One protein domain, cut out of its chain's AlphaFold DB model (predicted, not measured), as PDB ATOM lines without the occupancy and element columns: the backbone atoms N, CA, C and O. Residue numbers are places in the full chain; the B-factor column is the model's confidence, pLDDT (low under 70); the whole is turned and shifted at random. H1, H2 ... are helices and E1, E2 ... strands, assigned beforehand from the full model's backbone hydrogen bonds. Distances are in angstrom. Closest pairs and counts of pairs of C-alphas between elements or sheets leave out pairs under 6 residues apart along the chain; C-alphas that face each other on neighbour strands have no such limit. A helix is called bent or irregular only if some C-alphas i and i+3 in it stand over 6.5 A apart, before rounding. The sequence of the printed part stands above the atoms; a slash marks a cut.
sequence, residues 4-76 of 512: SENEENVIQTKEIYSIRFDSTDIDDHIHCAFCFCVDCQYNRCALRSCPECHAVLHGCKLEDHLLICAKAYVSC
ATOM      1  N   SER A   4     275.260 286.355 221.380       42.96
ATOM      2  CA  SER A   4     274.150 287.299 221.338       42.96
ATOM      3  C   SER A   4     274.526 288.733 221.715       42.96
ATOM      4  O   SER A   4     273.949 289.633 221.133       42.96
ATOM      5  N   GLU A   5     275.488 289.005 222.607       40.06
ATOM      6  CA  GLU A   5     275.735 290.397 223.062       40.06
ATOM      7  C   GLU A   5     276.371 291.295 221.978       40.06
ATOM      8  O   GLU A   5     276.096 292.497 221.898       40.06
ATOM      9  N   ASN A   6     277.214 290.735 221.103       37.65
ATOM     10  CA  ASN A   6     277.791 291.498 219.987       37.65
ATOM     11  C   ASN A   6     276.772 291.714 218.863       37.65
ATOM     12  O   ASN A   6     276.742 292.795 218.271       37.65
ATOM     13  N   GLU A   7     275.908 290.728 218.601       36.21
ATOM     14  CA  GLU A   7     274.774 290.918 217.699       36.21
ATOM     15  C   GLU A   7     273.763 291.900 218.295       36.21
ATOM     16  O   GLU A   7     273.331 292.787 217.577       36.21
ATOM     17  N   GLU A   8     273.476 291.865 219.598       40.68
ATOM     18  CA  GLU A   8     272.577 292.806 220.281       40.68
ATOM     19  C   GLU A   8     273.049 294.256 220.178       40.68
ATOM     20  O   GLU A   8     272.217 295.135 220.010       40.68
ATOM     21  N   ASN A   9     274.351 294.549 220.198       40.20
ATOM     22  CA  ASN A   9     274.834 295.927 220.016       40.20
ATOM     23  C   ASN A   9     274.694 296.423 218.560       40.20
ATOM     24  O   ASN A   9     274.383 297.594 218.306       40.20
ATOM     25  N   VAL A  10     274.892 295.534 217.579       41.86
ATOM     26  CA  VAL A  10     274.660 295.831 216.152       41.86
ATOM     27  C   VAL A  10     273.158 295.892 215.840       41.86
ATOM     28  O   VAL A  10     272.721 296.704 215.025       41.86
ATOM     29  N   ILE A  11     272.352 295.075 216.514       39.09
ATOM     30  CA  ILE A  11     270.892 295.063 216.431       39.09
ATOM     31  C   ILE A  11     270.332 296.310 217.116       39.09
ATOM     32  O   ILE A  11     269.532 296.988 216.496       39.09
ATOM     33  N   GLN A  12     270.817 296.714 218.294       44.30
ATOM     34  CA  GLN A  12     270.393 297.942 218.978       44.30
ATOM     35  C   GLN A  12     270.674 299.183 218.128       44.30
ATOM     36  O   GLN A  12     269.816 300.050 218.008       44.30
ATOM     37  N   THR A  13     271.834 299.270 217.469       42.76
ATOM     38  CA  THR A  13     272.108 300.387 216.544       42.76
ATOM     39  C   THR A  13     271.204 300.367 215.304       42.76
ATOM     40  O   THR A  13     270.794 301.433 214.847       42.76
ATOM     41  N   LYS A  14     270.818 299.189 214.791       46.66
ATOM     42  CA  LYS A  14     269.822 299.054 213.708       46.66
ATOM     43  C   LYS A  14     268.376 299.304 214.166       46.66
ATOM     44  O   LYS A  14     267.579 299.848 213.403       46.66
ATOM     45  N   GLU A  15     268.029 298.954 215.400       52.00
ATOM     46  CA  GLU A  15     266.709 299.174 215.996       52.00
ATOM     47  C   GLU A  15     266.480 300.657 216.301       52.00
ATOM     48  O   GLU A  15     265.416 301.180 215.977       52.00
ATOM     49  N   ILE A  16     267.495 301.365 216.818       54.06
ATOM     50  CA  ILE A  16     267.417 302.812 217.093       54.06
ATOM     51  C   ILE A  16     267.103 303.611 215.815       54.06
ATOM     52  O   ILE A  16     266.408 304.625 215.878       54.06
ATOM     53  N   TYR A  17     267.563 303.148 214.647       55.96
ATOM     54  CA  TYR A  17     267.417 303.864 213.378       55.96
ATOM     55  C   TYR A  17     266.697 303.058 212.290       55.96
ATOM     56  O   TYR A  17     267.039 303.187 211.119       55.96
ATOM     57  N   SER A  18     265.696 302.237 212.623       54.67
ATOM     58  CA  SER A  18     264.918 301.499 211.611       54.67
ATOM     59  C   SER A  18     264.240 302.446 210.601       54.67
ATOM     60  O   SER A  18     263.200 303.045 210.876       54.67
ATOM     61  N   ILE A  19     264.836 302.594 209.414       56.29
ATOM     62  CA  ILE A  19     264.380 303.493 208.346       56.29
ATOM     63  C   ILE A  19     263.543 302.697 207.340       56.29
ATOM     64  O   ILE A  19     264.033 301.785 206.682       56.29
ATOM     65  N   ARG A  20     262.268 303.068 207.178       58.73
ATOM     66  CA  ARG A  20     261.466 302.655 206.014       58.73
ATOM     67  C   ARG A  20     261.783 303.584 204.847       58.73
ATOM     68  O   ARG A  20     261.596 304.795 204.993       58.73
ATOM     69  N   PHE A  21     262.267 303.038 203.735       61.12
ATOM     70  CA  PHE A  21     262.519 303.781 202.497       61.12
ATOM     71  C   PHE A  21     261.220 303.996 201.713       61.12
ATOM     72  O   PHE A  21     260.339 303.140 201.740       61.12
ATOM     73  N   ASP A  22     261.110 305.136 201.023       65.78
ATOM     74  CA  ASP A  22     259.917 305.483 200.233       65.78
ATOM     75  C   ASP A  22     259.839 304.670 198.919       65.78
ATOM     76  O   ASP A  22     258.747 304.363 198.451       65.78
ATOM     77  N   SER A  23     260.993 304.275 198.363       71.63
ATOM     78  CA  SER A  23     261.138 303.357 197.222       71.63
ATOM     79  C   SER A  23     262.444 302.564 197.350       71.63
ATOM     80  O   SER A  23     263.455 303.116 197.792       71.63
ATOM     81  N   THR A  24     262.430 301.280 196.976       71.18
ATOM     82  CA  THR A  24     263.621 300.411 196.893       71.18
ATOM     83  C   THR A  24     264.200 300.321 195.478       71.18
ATOM     84  O   THR A  24     265.187 299.616 195.280       71.18
ATOM     85  N   ASP A  25     263.585 300.982 194.493       78.29
ATOM     86  CA  ASP A  25     264.069 300.980 193.113       78.29
ATOM     87  C   ASP A  25     265.291 301.900 192.969       78.29
ATOM     88  O   ASP A  25     265.266 303.058 193.390       78.29
ATOM     89  N   ILE A  26     266.376 301.388 192.385       75.34
ATOM     90  CA  ILE A  26     267.623 302.139 192.177       75.34
ATOM     91  C   ILE A  26     267.379 303.317 191.225       75.34
ATOM     92  O   ILE A  26     267.940 304.399 191.433       75.34
ATOM     93  N   ASP A  27     266.508 303.138 190.226       81.29
ATOM     94  CA  ASP A  27     266.214 304.162 189.221       81.29
ATOM     95  C   ASP A  27     265.525 305.393 189.837       81.29
ATOM     96  O   ASP A  27     265.725 306.523 189.381       81.29
ATOM     97  N   ASP A  28     264.798 305.211 190.944       84.60
ATOM     98  CA  ASP A  28     264.154 306.299 191.681       84.60
ATOM     99  C   ASP A  28     265.149 307.184 192.449       84.60
ATOM    100  O   ASP A  28     264.792 308.301 192.834       84.60
ATOM    101  N   HIS A  29     266.397 306.748 192.648       88.65
ATOM    102  CA  HIS A  29     267.389 307.459 193.471       88.65
ATOM    103  C   HIS A  29     268.580 308.025 192.682       88.65
ATOM    104  O   HIS A  29     269.491 308.601 193.286       88.65
ATOM    105  N   ILE A  30     268.559 307.969 191.343       89.49
ATOM    106  CA  ILE A  30     269.603 308.569 190.482       89.49
ATOM    107  C   ILE A  30     269.750 310.072 190.768       89.49
ATOM    108  O   ILE A  30     270.863 310.581 190.899       89.49
ATOM    109  N   HIS A  31     268.628 310.784 190.928       92.66
ATOM    110  CA  HIS A  31     268.625 312.193 191.335       92.66
ATOM    111  C   HIS A  31     269.307 312.384 192.695       92.66
ATOM    112  O   HIS A  31     270.157 313.264 192.870       92.66
ATOM    113  N   CYS A  32     268.936 311.548 193.667       91.55
ATOM    114  CA  CYS A  32     269.398 311.667 195.036       91.55
ATOM    115  C   CYS A  32     270.918 311.555 195.113       91.55
ATOM    116  O   CYS A  32     271.514 312.353 195.829       91.55
ATOM    117  N   ALA A  33     271.562 310.670 194.344       89.30
ATOM    118  CA  ALA A  33     273.022 310.514 194.334       89.30
ATOM    119  C   ALA A  33     273.785 311.851 194.184       89.30
ATOM    120  O   ALA A  33     274.789 312.060 194.865       89.30
ATOM    121  N   PHE A  34     273.257 312.794 193.396       91.46
ATOM    122  CA  PHE A  34     273.882 314.098 193.128       91.46
ATOM    123  C   PHE A  34     273.236 315.280 193.866       91.46
ATOM    124  O   PHE A  34     273.773 316.386 193.840       91.46
ATOM    125  N   CYS A  35     272.090 315.083 194.521       93.13
ATOM    126  CA  CYS A  35     271.358 316.172 195.165       93.13
ATOM    127  C   CYS A  35     271.894 316.508 196.568       93.13
ATOM    128  O   CYS A  35     271.954 315.644 197.448       93.13
ATOM    129  N   PHE A  36     272.225 317.781 196.799       90.13
ATOM    130  CA  PHE A  36     272.650 318.321 198.100       90.13
ATOM    131  C   PHE A  36     271.780 319.509 198.565       90.13
ATOM    132  O   PHE A  36     272.164 320.234 199.480       90.13
ATOM    133  N   CYS A  37     270.623 319.729 197.929       91.91
ATOM    134  CA  CYS A  37     269.699 320.820 198.250       91.91
ATOM    135  C   CYS A  37     268.883 320.508 199.514       91.91
ATOM    136  O   CYS A  37     268.302 319.430 199.632       91.91
ATOM    137  N   VAL A  38     268.805 321.472 200.436       90.67
ATOM    138  CA  VAL A  38     268.097 321.349 201.729       90.67
ATOM    139  C   VAL A  38     266.571 321.360 201.563       90.67
ATOM    140  O   VAL A  38     265.855 320.838 202.409       90.67
ATOM    141  N   ASP A  39     266.084 321.921 200.462       92.47
ATOM    142  CA  ASP A  39     264.681 322.152 200.109       92.47
ATOM    143  C   ASP A  39     264.307 321.514 198.754       92.47
ATOM    144  O   ASP A  39     263.427 321.988 198.037       92.47
ATOM    145  N   CYS A  40     264.987 320.423 198.385       93.78
ATOM    146  CA  CYS A  40     264.692 319.653 197.180       93.78
ATOM    147  C   CYS A  40     263.205 319.249 197.073       93.78
ATOM    148  O   CYS A  40     262.638 318.655 197.987       93.78
ATOM    149  N   GLN A  41     262.600 319.498 195.908       90.86
ATOM    150  CA  GLN A  41     261.198 319.175 195.597       90.86
ATOM    151  C   GLN A  41     261.020 317.804 194.917       90.86
ATOM    152  O   GLN A  41     259.952 317.503 194.386       90.86
ATOM    153  N   TYR A  42     262.065 316.972 194.880       91.08
ATOM    154  CA  TYR A  42     261.992 315.651 194.262       91.08
ATOM    155  C   TYR A  42     261.023 314.738 195.024       91.08
ATOM    156  O   TYR A  42     261.163 314.517 196.224       91.08
ATOM    157  N   ASN A  43     260.032 314.201 194.315       87.34
ATOM    158  CA  ASN A  43     258.864 313.550 194.907       87.34
ATOM    159  C   ASN A  43     259.014 312.038 195.140       87.34
ATOM    160  O   ASN A  43     258.214 311.478 195.883       87.34
ATOM    161  N   ARG A  44     260.004 311.368 194.531       89.23
ATOM    162  CA  ARG A  44     260.199 309.912 194.702       89.23
ATOM    163  C   ARG A  44     261.026 309.532 195.935       89.23
ATOM    164  O   ARG A  44     261.090 308.361 196.290       89.23
ATOM    165  N   CYS A  45     261.661 310.503 196.592       90.22
ATOM    166  CA  CYS A  45     262.442 310.281 197.809       90.22
ATOM    167  C   CYS A  45     262.332 311.502 198.728       90.22
ATOM    168  O   CYS A  45     262.950 312.537 198.457       90.22
ATOM    169  N   ALA A  46     261.552 311.394 199.806       90.38
ATOM    170  CA  ALA A  46     261.268 312.518 200.690       90.38
ATOM    171  C   ALA A  46     262.515 312.975 201.459       90.38
ATOM    172  O   ALA A  46     263.374 312.175 201.846       90.38
ATOM    173  N   LEU A  47     262.600 314.279 201.725       92.72
ATOM    174  CA  LEU A  47     263.608 314.832 202.623       92.72
ATOM    175  C   LEU A  47     263.307 314.441 204.073       92.72
ATOM    176  O   LEU A  47     262.170 314.514 204.538       92.72
ATOM    177  N   ARG A  48     264.351 314.051 204.799       91.95
ATOM    178  CA  ARG A  48     264.322 313.700 206.218       91.95
ATOM    179  C   ARG A  48     265.433 314.441 206.947       91.95
ATOM    180  O   ARG A  48     266.500 314.699 206.393       91.95
ATOM    181  N   SER A  49     265.177 314.785 208.202       93.51
ATOM    182  CA  SER A  49     266.194 315.342 209.089       93.51
ATOM    183  C   SER A  49     266.897 314.206 209.828       93.51
ATOM    184  O   SER A  49     266.245 313.278 210.307       93.51
ATOM    185  N   CYS A  50     268.223 314.270 209.924       94.55
ATOM    186  CA  CYS A  50     268.983 313.364 210.770       94.55
ATOM    187  C   CYS A  50     268.496 313.493 212.227       94.55
ATOM    188  O   CYS A  50     268.489 314.609 212.753       94.55
ATOM    189  N   PRO A  51     268.145 312.389 212.911       92.96
ATOM    190  CA  PRO A  51     267.654 312.442 214.291       92.96
ATOM    191  C   PRO A  51     268.680 313.026 215.278       92.96
ATOM    192  O   PRO A  51     268.299 313.512 216.336       92.96
ATOM    193  N   GLU A  52     269.967 313.025 214.913       93.50
ATOM    194  CA  GLU A  52     271.078 313.375 215.806       93.50
ATOM    195  C   GLU A  52     271.700 314.746 215.516       93.50
ATOM    196  O   GLU A  52     271.999 315.515 216.429       93.50
ATOM    197  N   CYS A  53     271.964 315.059 214.241       95.21
ATOM    198  CA  CYS A  53     272.590 316.327 213.844       95.21
ATOM    199  C   CYS A  53     271.624 317.305 213.169       95.21
ATOM    200  O   CYS A  53     272.025 318.424 212.855       95.21
ATOM    201  N   HIS A  54     270.384 316.880 212.921       94.59
ATOM    202  CA  HIS A  54     269.330 317.634 212.244       94.59
ATOM    203  C   HIS A  54     269.623 318.076 210.802       94.59
ATOM    204  O   HIS A  54     268.823 318.803 210.213       94.59
ATOM    205  N   ALA A  55     270.717 317.604 210.192       94.22
ATOM    206  CA  ALA A  55     270.983 317.816 208.772       94.22
ATOM    207  C   ALA A  55     269.837 317.252 207.921       94.22
ATOM    208  O   ALA A  55     269.388 316.131 208.156       94.22
ATOM    209  N   VAL A  56     269.371 318.025 206.942       94.56
ATOM    210  CA  VAL A  56     268.278 317.638 206.042       94.56
ATOM    211  C   VAL A  56     268.864 317.003 204.783       94.56
ATOM    212  O   VAL A  56     269.776 317.557 204.172       94.56
ATOM    213  N   LEU A  57     268.364 315.826 204.417       94.53
ATOM    214  CA  LEU A  57     268.846 315.013 203.297       94.53
ATOM    215  C   LEU A  57     267.741 314.077 202.792       94.53
ATOM    216  O   LEU A  57     266.791 313.786 203.510       94.53
ATOM    217  N   HIS A  58     267.860 313.584 201.562       94.01
ATOM    218  CA  HIS A  58     266.942 312.572 201.025       94.01
ATOM    219  C   HIS A  58     266.942 311.305 201.887       94.01
ATOM    220  O   HIS A  58     268.012 310.834 202.265       94.01
ATOM    221  N   GLY A  59     265.775 310.717 202.156       90.42
ATOM    222  CA  GLY A  59     265.631 309.547 203.029       90.42
ATOM    223  C   GLY A  59     266.540 308.368 202.658       90.42
ATOM    224  O   GLY A  59     267.054 307.702 203.554       90.42
ATOM    225  N   CYS A  60     266.829 308.170 201.366       90.19
ATOM    226  CA  CYS A  60     267.767 307.150 200.883       90.19
ATOM    227  C   CYS A  60     269.215 307.347 201.374       90.19
ATOM    228  O   CYS A  60     269.954 306.381 201.478       90.19
ATOM    229  N   LYS A  61     269.625 308.581 201.706       92.27
ATOM    230  CA  LYS A  61     270.971 308.907 202.211       92.27
ATOM    231  C   LYS A  61     271.091 308.803 203.727       92.27
ATOM    232  O   LYS A  61     272.177 309.017 204.261       92.27
ATOM    233  N   LEU A  62     269.989 308.582 204.444       91.41
ATOM    234  CA  LEU A  62     269.986 308.697 205.901       91.41
ATOM    235  C   LEU A  62     270.809 307.602 206.575       91.41
ATOM    236  O   LEU A  62     271.545 307.905 207.511       91.41
ATOM    237  N   GLU A  63     270.749 306.374 206.065       91.00
ATOM    238  CA  GLU A  63     271.573 305.266 206.556       91.00
ATOM    239  C   GLU A  63     273.071 305.570 206.380       91.00
ATOM    240  O   GLU A  63     273.813 305.600 207.363       91.00
ATOM    241  N   ASP A  64     273.494 305.943 205.168       92.21
ATOM    242  CA  ASP A  64     274.878 306.340 204.870       92.21
ATOM    243  C   ASP A  64     275.338 307.540 205.707       92.21
ATOM    244  O   ASP A  64     276.462 307.579 206.215       92.21
ATOM    245  N   HIS A  65     274.462 308.529 205.894       94.73
ATOM    246  CA  HIS A  65     274.752 309.682 206.731       94.73
ATOM    247  C   HIS A  65     275.036 309.264 208.179       94.73
ATOM    248  O   HIS A  65     275.983 309.778 208.773       94.73
ATOM    249  N   LEU A  66     274.270 308.337 208.762       94.27
ATOM    250  CA  LEU A  66     274.482 307.870 210.140       94.27
ATOM    251  C   LEU A  66     275.845 307.172 210.316       94.27
ATOM    252  O   LEU A  66     276.481 307.320 211.370       94.27
ATOM    253  N   LEU A  67     276.365 306.520 209.267       94.35
ATOM    254  CA  LEU A  67     277.710 305.923 209.267       94.35
ATOM    255  C   LEU A  67     278.837 306.958 209.422       94.35
ATOM    256  O   LEU A  67     279.898 306.625 209.956       94.35
ATOM    257  N   ILE A  68     278.609 308.214 209.022       95.23
ATOM    258  CA  ILE A  68     279.605 309.300 209.094       95.23
ATOM    259  C   ILE A  68     279.218 310.441 210.045       95.23
ATOM    260  O   ILE A  68     280.055 311.281 210.382       95.23
ATOM    261  N   CYS A  69     277.970 310.483 210.512       96.81
ATOM    262  CA  CYS A  69     277.445 311.565 211.333       96.81
ATOM    263  C   CYS A  69     278.245 311.694 212.633       96.81
ATOM    264  O   CYS A  69     278.330 310.765 213.439       96.81
ATOM    265  N   ALA A  70     278.806 312.882 212.864       96.95
ATOM    266  CA  ALA A  70     279.587 313.183 214.061       96.95
ATOM    267  C   ALA A  70     278.743 313.158 215.350       96.95
ATOM    268  O   ALA A  70     279.283 312.976 216.440       96.95
ATOM    269  N   LYS A  71     277.425 313.355 215.239       97.17
ATOM    270  CA  LYS A  71     276.490 313.354 216.373       97.17
ATOM    271  C   LYS A  71     275.832 311.999 216.613       97.17
ATOM    272  O   LYS A  71     275.237 311.840 217.665       97.17
ATOM    273  N   ALA A  72     275.981 311.039 215.699       95.49
ATOM    274  CA  ALA A  72     275.426 309.704 215.882       95.49
ATOM    275  C   ALA A  72     276.074 308.980 217.065       95.49
ATOM    276  O   ALA A  72     277.293 309.071 217.270       95.49
ATOM    277  N   TYR A  73     275.246 308.269 217.831       95.38
ATOM    278  CA  TYR A  73     275.686 307.373 218.890       95.38
ATOM    279  C   TYR A  73     276.218 306.083 218.276       95.38
ATOM    280  O   TYR A  73     275.555 305.429 217.476       95.38
ATOM    281  N   VAL A  74     277.446 305.738 218.639       95.56
ATOM    282  CA  VAL A  74     278.165 304.568 218.143       95.56
ATOM    283  C   VAL A  74     278.890 303.883 219.287       95.56
ATOM    284  O   VAL A  74     279.270 304.518 220.277       95.56
ATOM    285  N   SER A  75     279.101 302.580 219.151       96.54
ATOM    286  CA  SER A  75     279.921 301.829 220.092       96.54
ATOM    287  C   SER A  75     281.360 302.341 220.062       96.54
ATOM    288  O   SER A  75     281.865 302.796 219.030       96.54
ATOM    289  N   CYS A  76     282.036 302.270 221.207       96.23
ATOM    290  CA  CYS A  76     283.462 302.556 221.299       96.23
ATOM    291  C   CYS A  76     284.265 301.770 220.245       96.23
ATOM    292  O   CYS A  76     283.987 300.600 219.987       96.23
TER     293      CYS A  76
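AT A GLANCE: This is residues 4 to 76 of the 512 residues of the protein "Bm2130" of Brugia malayi (UniProt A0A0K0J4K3). Helix H3 lies in the middle of an elongated, loosely joined domain, with the small hairpin of strands E1 and E2 beside its first residues. H1 lies towards one end of the long axis, with the short strand E3 near it, and H2 lies towards the other end, followed by a long loop, residues 35 to 46, that leads to the hairpin. The printed part has 73 residues with three named helices and three named strands, in the order H1, H2, E1, E2, H3, E3; the class is mixed, helices and strands, and the one sheet has the order E1 - E2, antiparallel. It is only just loose, close to compact, with a radius of gyration of the C-alphas of 13.6 A, and the C-alphas span 41 by 24 by 15 A.

HOW THE PARTS SIT: E1, residues 47 to 49, and E2, residues 56 to 58, form a hairpin, antiparallel at 139 degrees between their directions. N 48 and O 57 are 2.8 A apart and N 57 and O 48 are 2.9 A apart, both within hydrogen-bond range. The closest C-alphas of E1 and H3, residues 59 to 68, are those of Arg 48 and Gly 59, 5.4 A apart. H2, residues 27 to 34, and H3 only just touch, with 3 pairs of C-alphas within 8 A, the closest being those of His 29 and Cys 60 at 7.4 A. They run the same way at a steep tilt of 48 degrees. The closest C-alphas of H2 and E2 are those of Cys 32 and His 58, 6.5 A apart. H1, residues 4 to 16, touches no helix. Its closest C-alpha to E3, residues 73 to 75, is that of Thr 13, 7.5 A from that of Val 74. E3 pairs with no named strand and is apart from E1, E2, H2 and H3. Every O i to N i+4 pair is within hydrogen-bond range in H1, against 1 of 4 in H2, where 2 of 5 O i to N i+3 pairs are, and 3 of 6 in H3.

IN THESE COORDINATES: E1, residues 47 to 49, is 7.0 A long from first to last C-alpha and begins at (263.608, 314.832, 202.623). E2, residues 56 to 58, is 7.3 A long. H3, residues 59 to 68, measures 15.2 A and is irregular, with C-alphas 60 and 63 7.1 A apart. H2, residues 27 to 34, measures 13.1 A and is irregular too, with C-alphas 28 and 31 7.4 A apart. H1, residues 4 to 16, measures 17.4 A from C-alpha 4 at (274.150, 287.299, 221.338). E3, residues 73 to 75, is 7.1 A long and ends at (279.921, 301.829, 220.092).

THE WHOLE: The two C-alphas farthest apart are those of Ser 4 and Gln 41, at 43.0 A. The printed part has no cut. The link from H2 to E1, 12 residues, is long. The mean pLDDT of the printed part is 79.9; residues 4 to 22 are under 70, and H1 has a mean of 43.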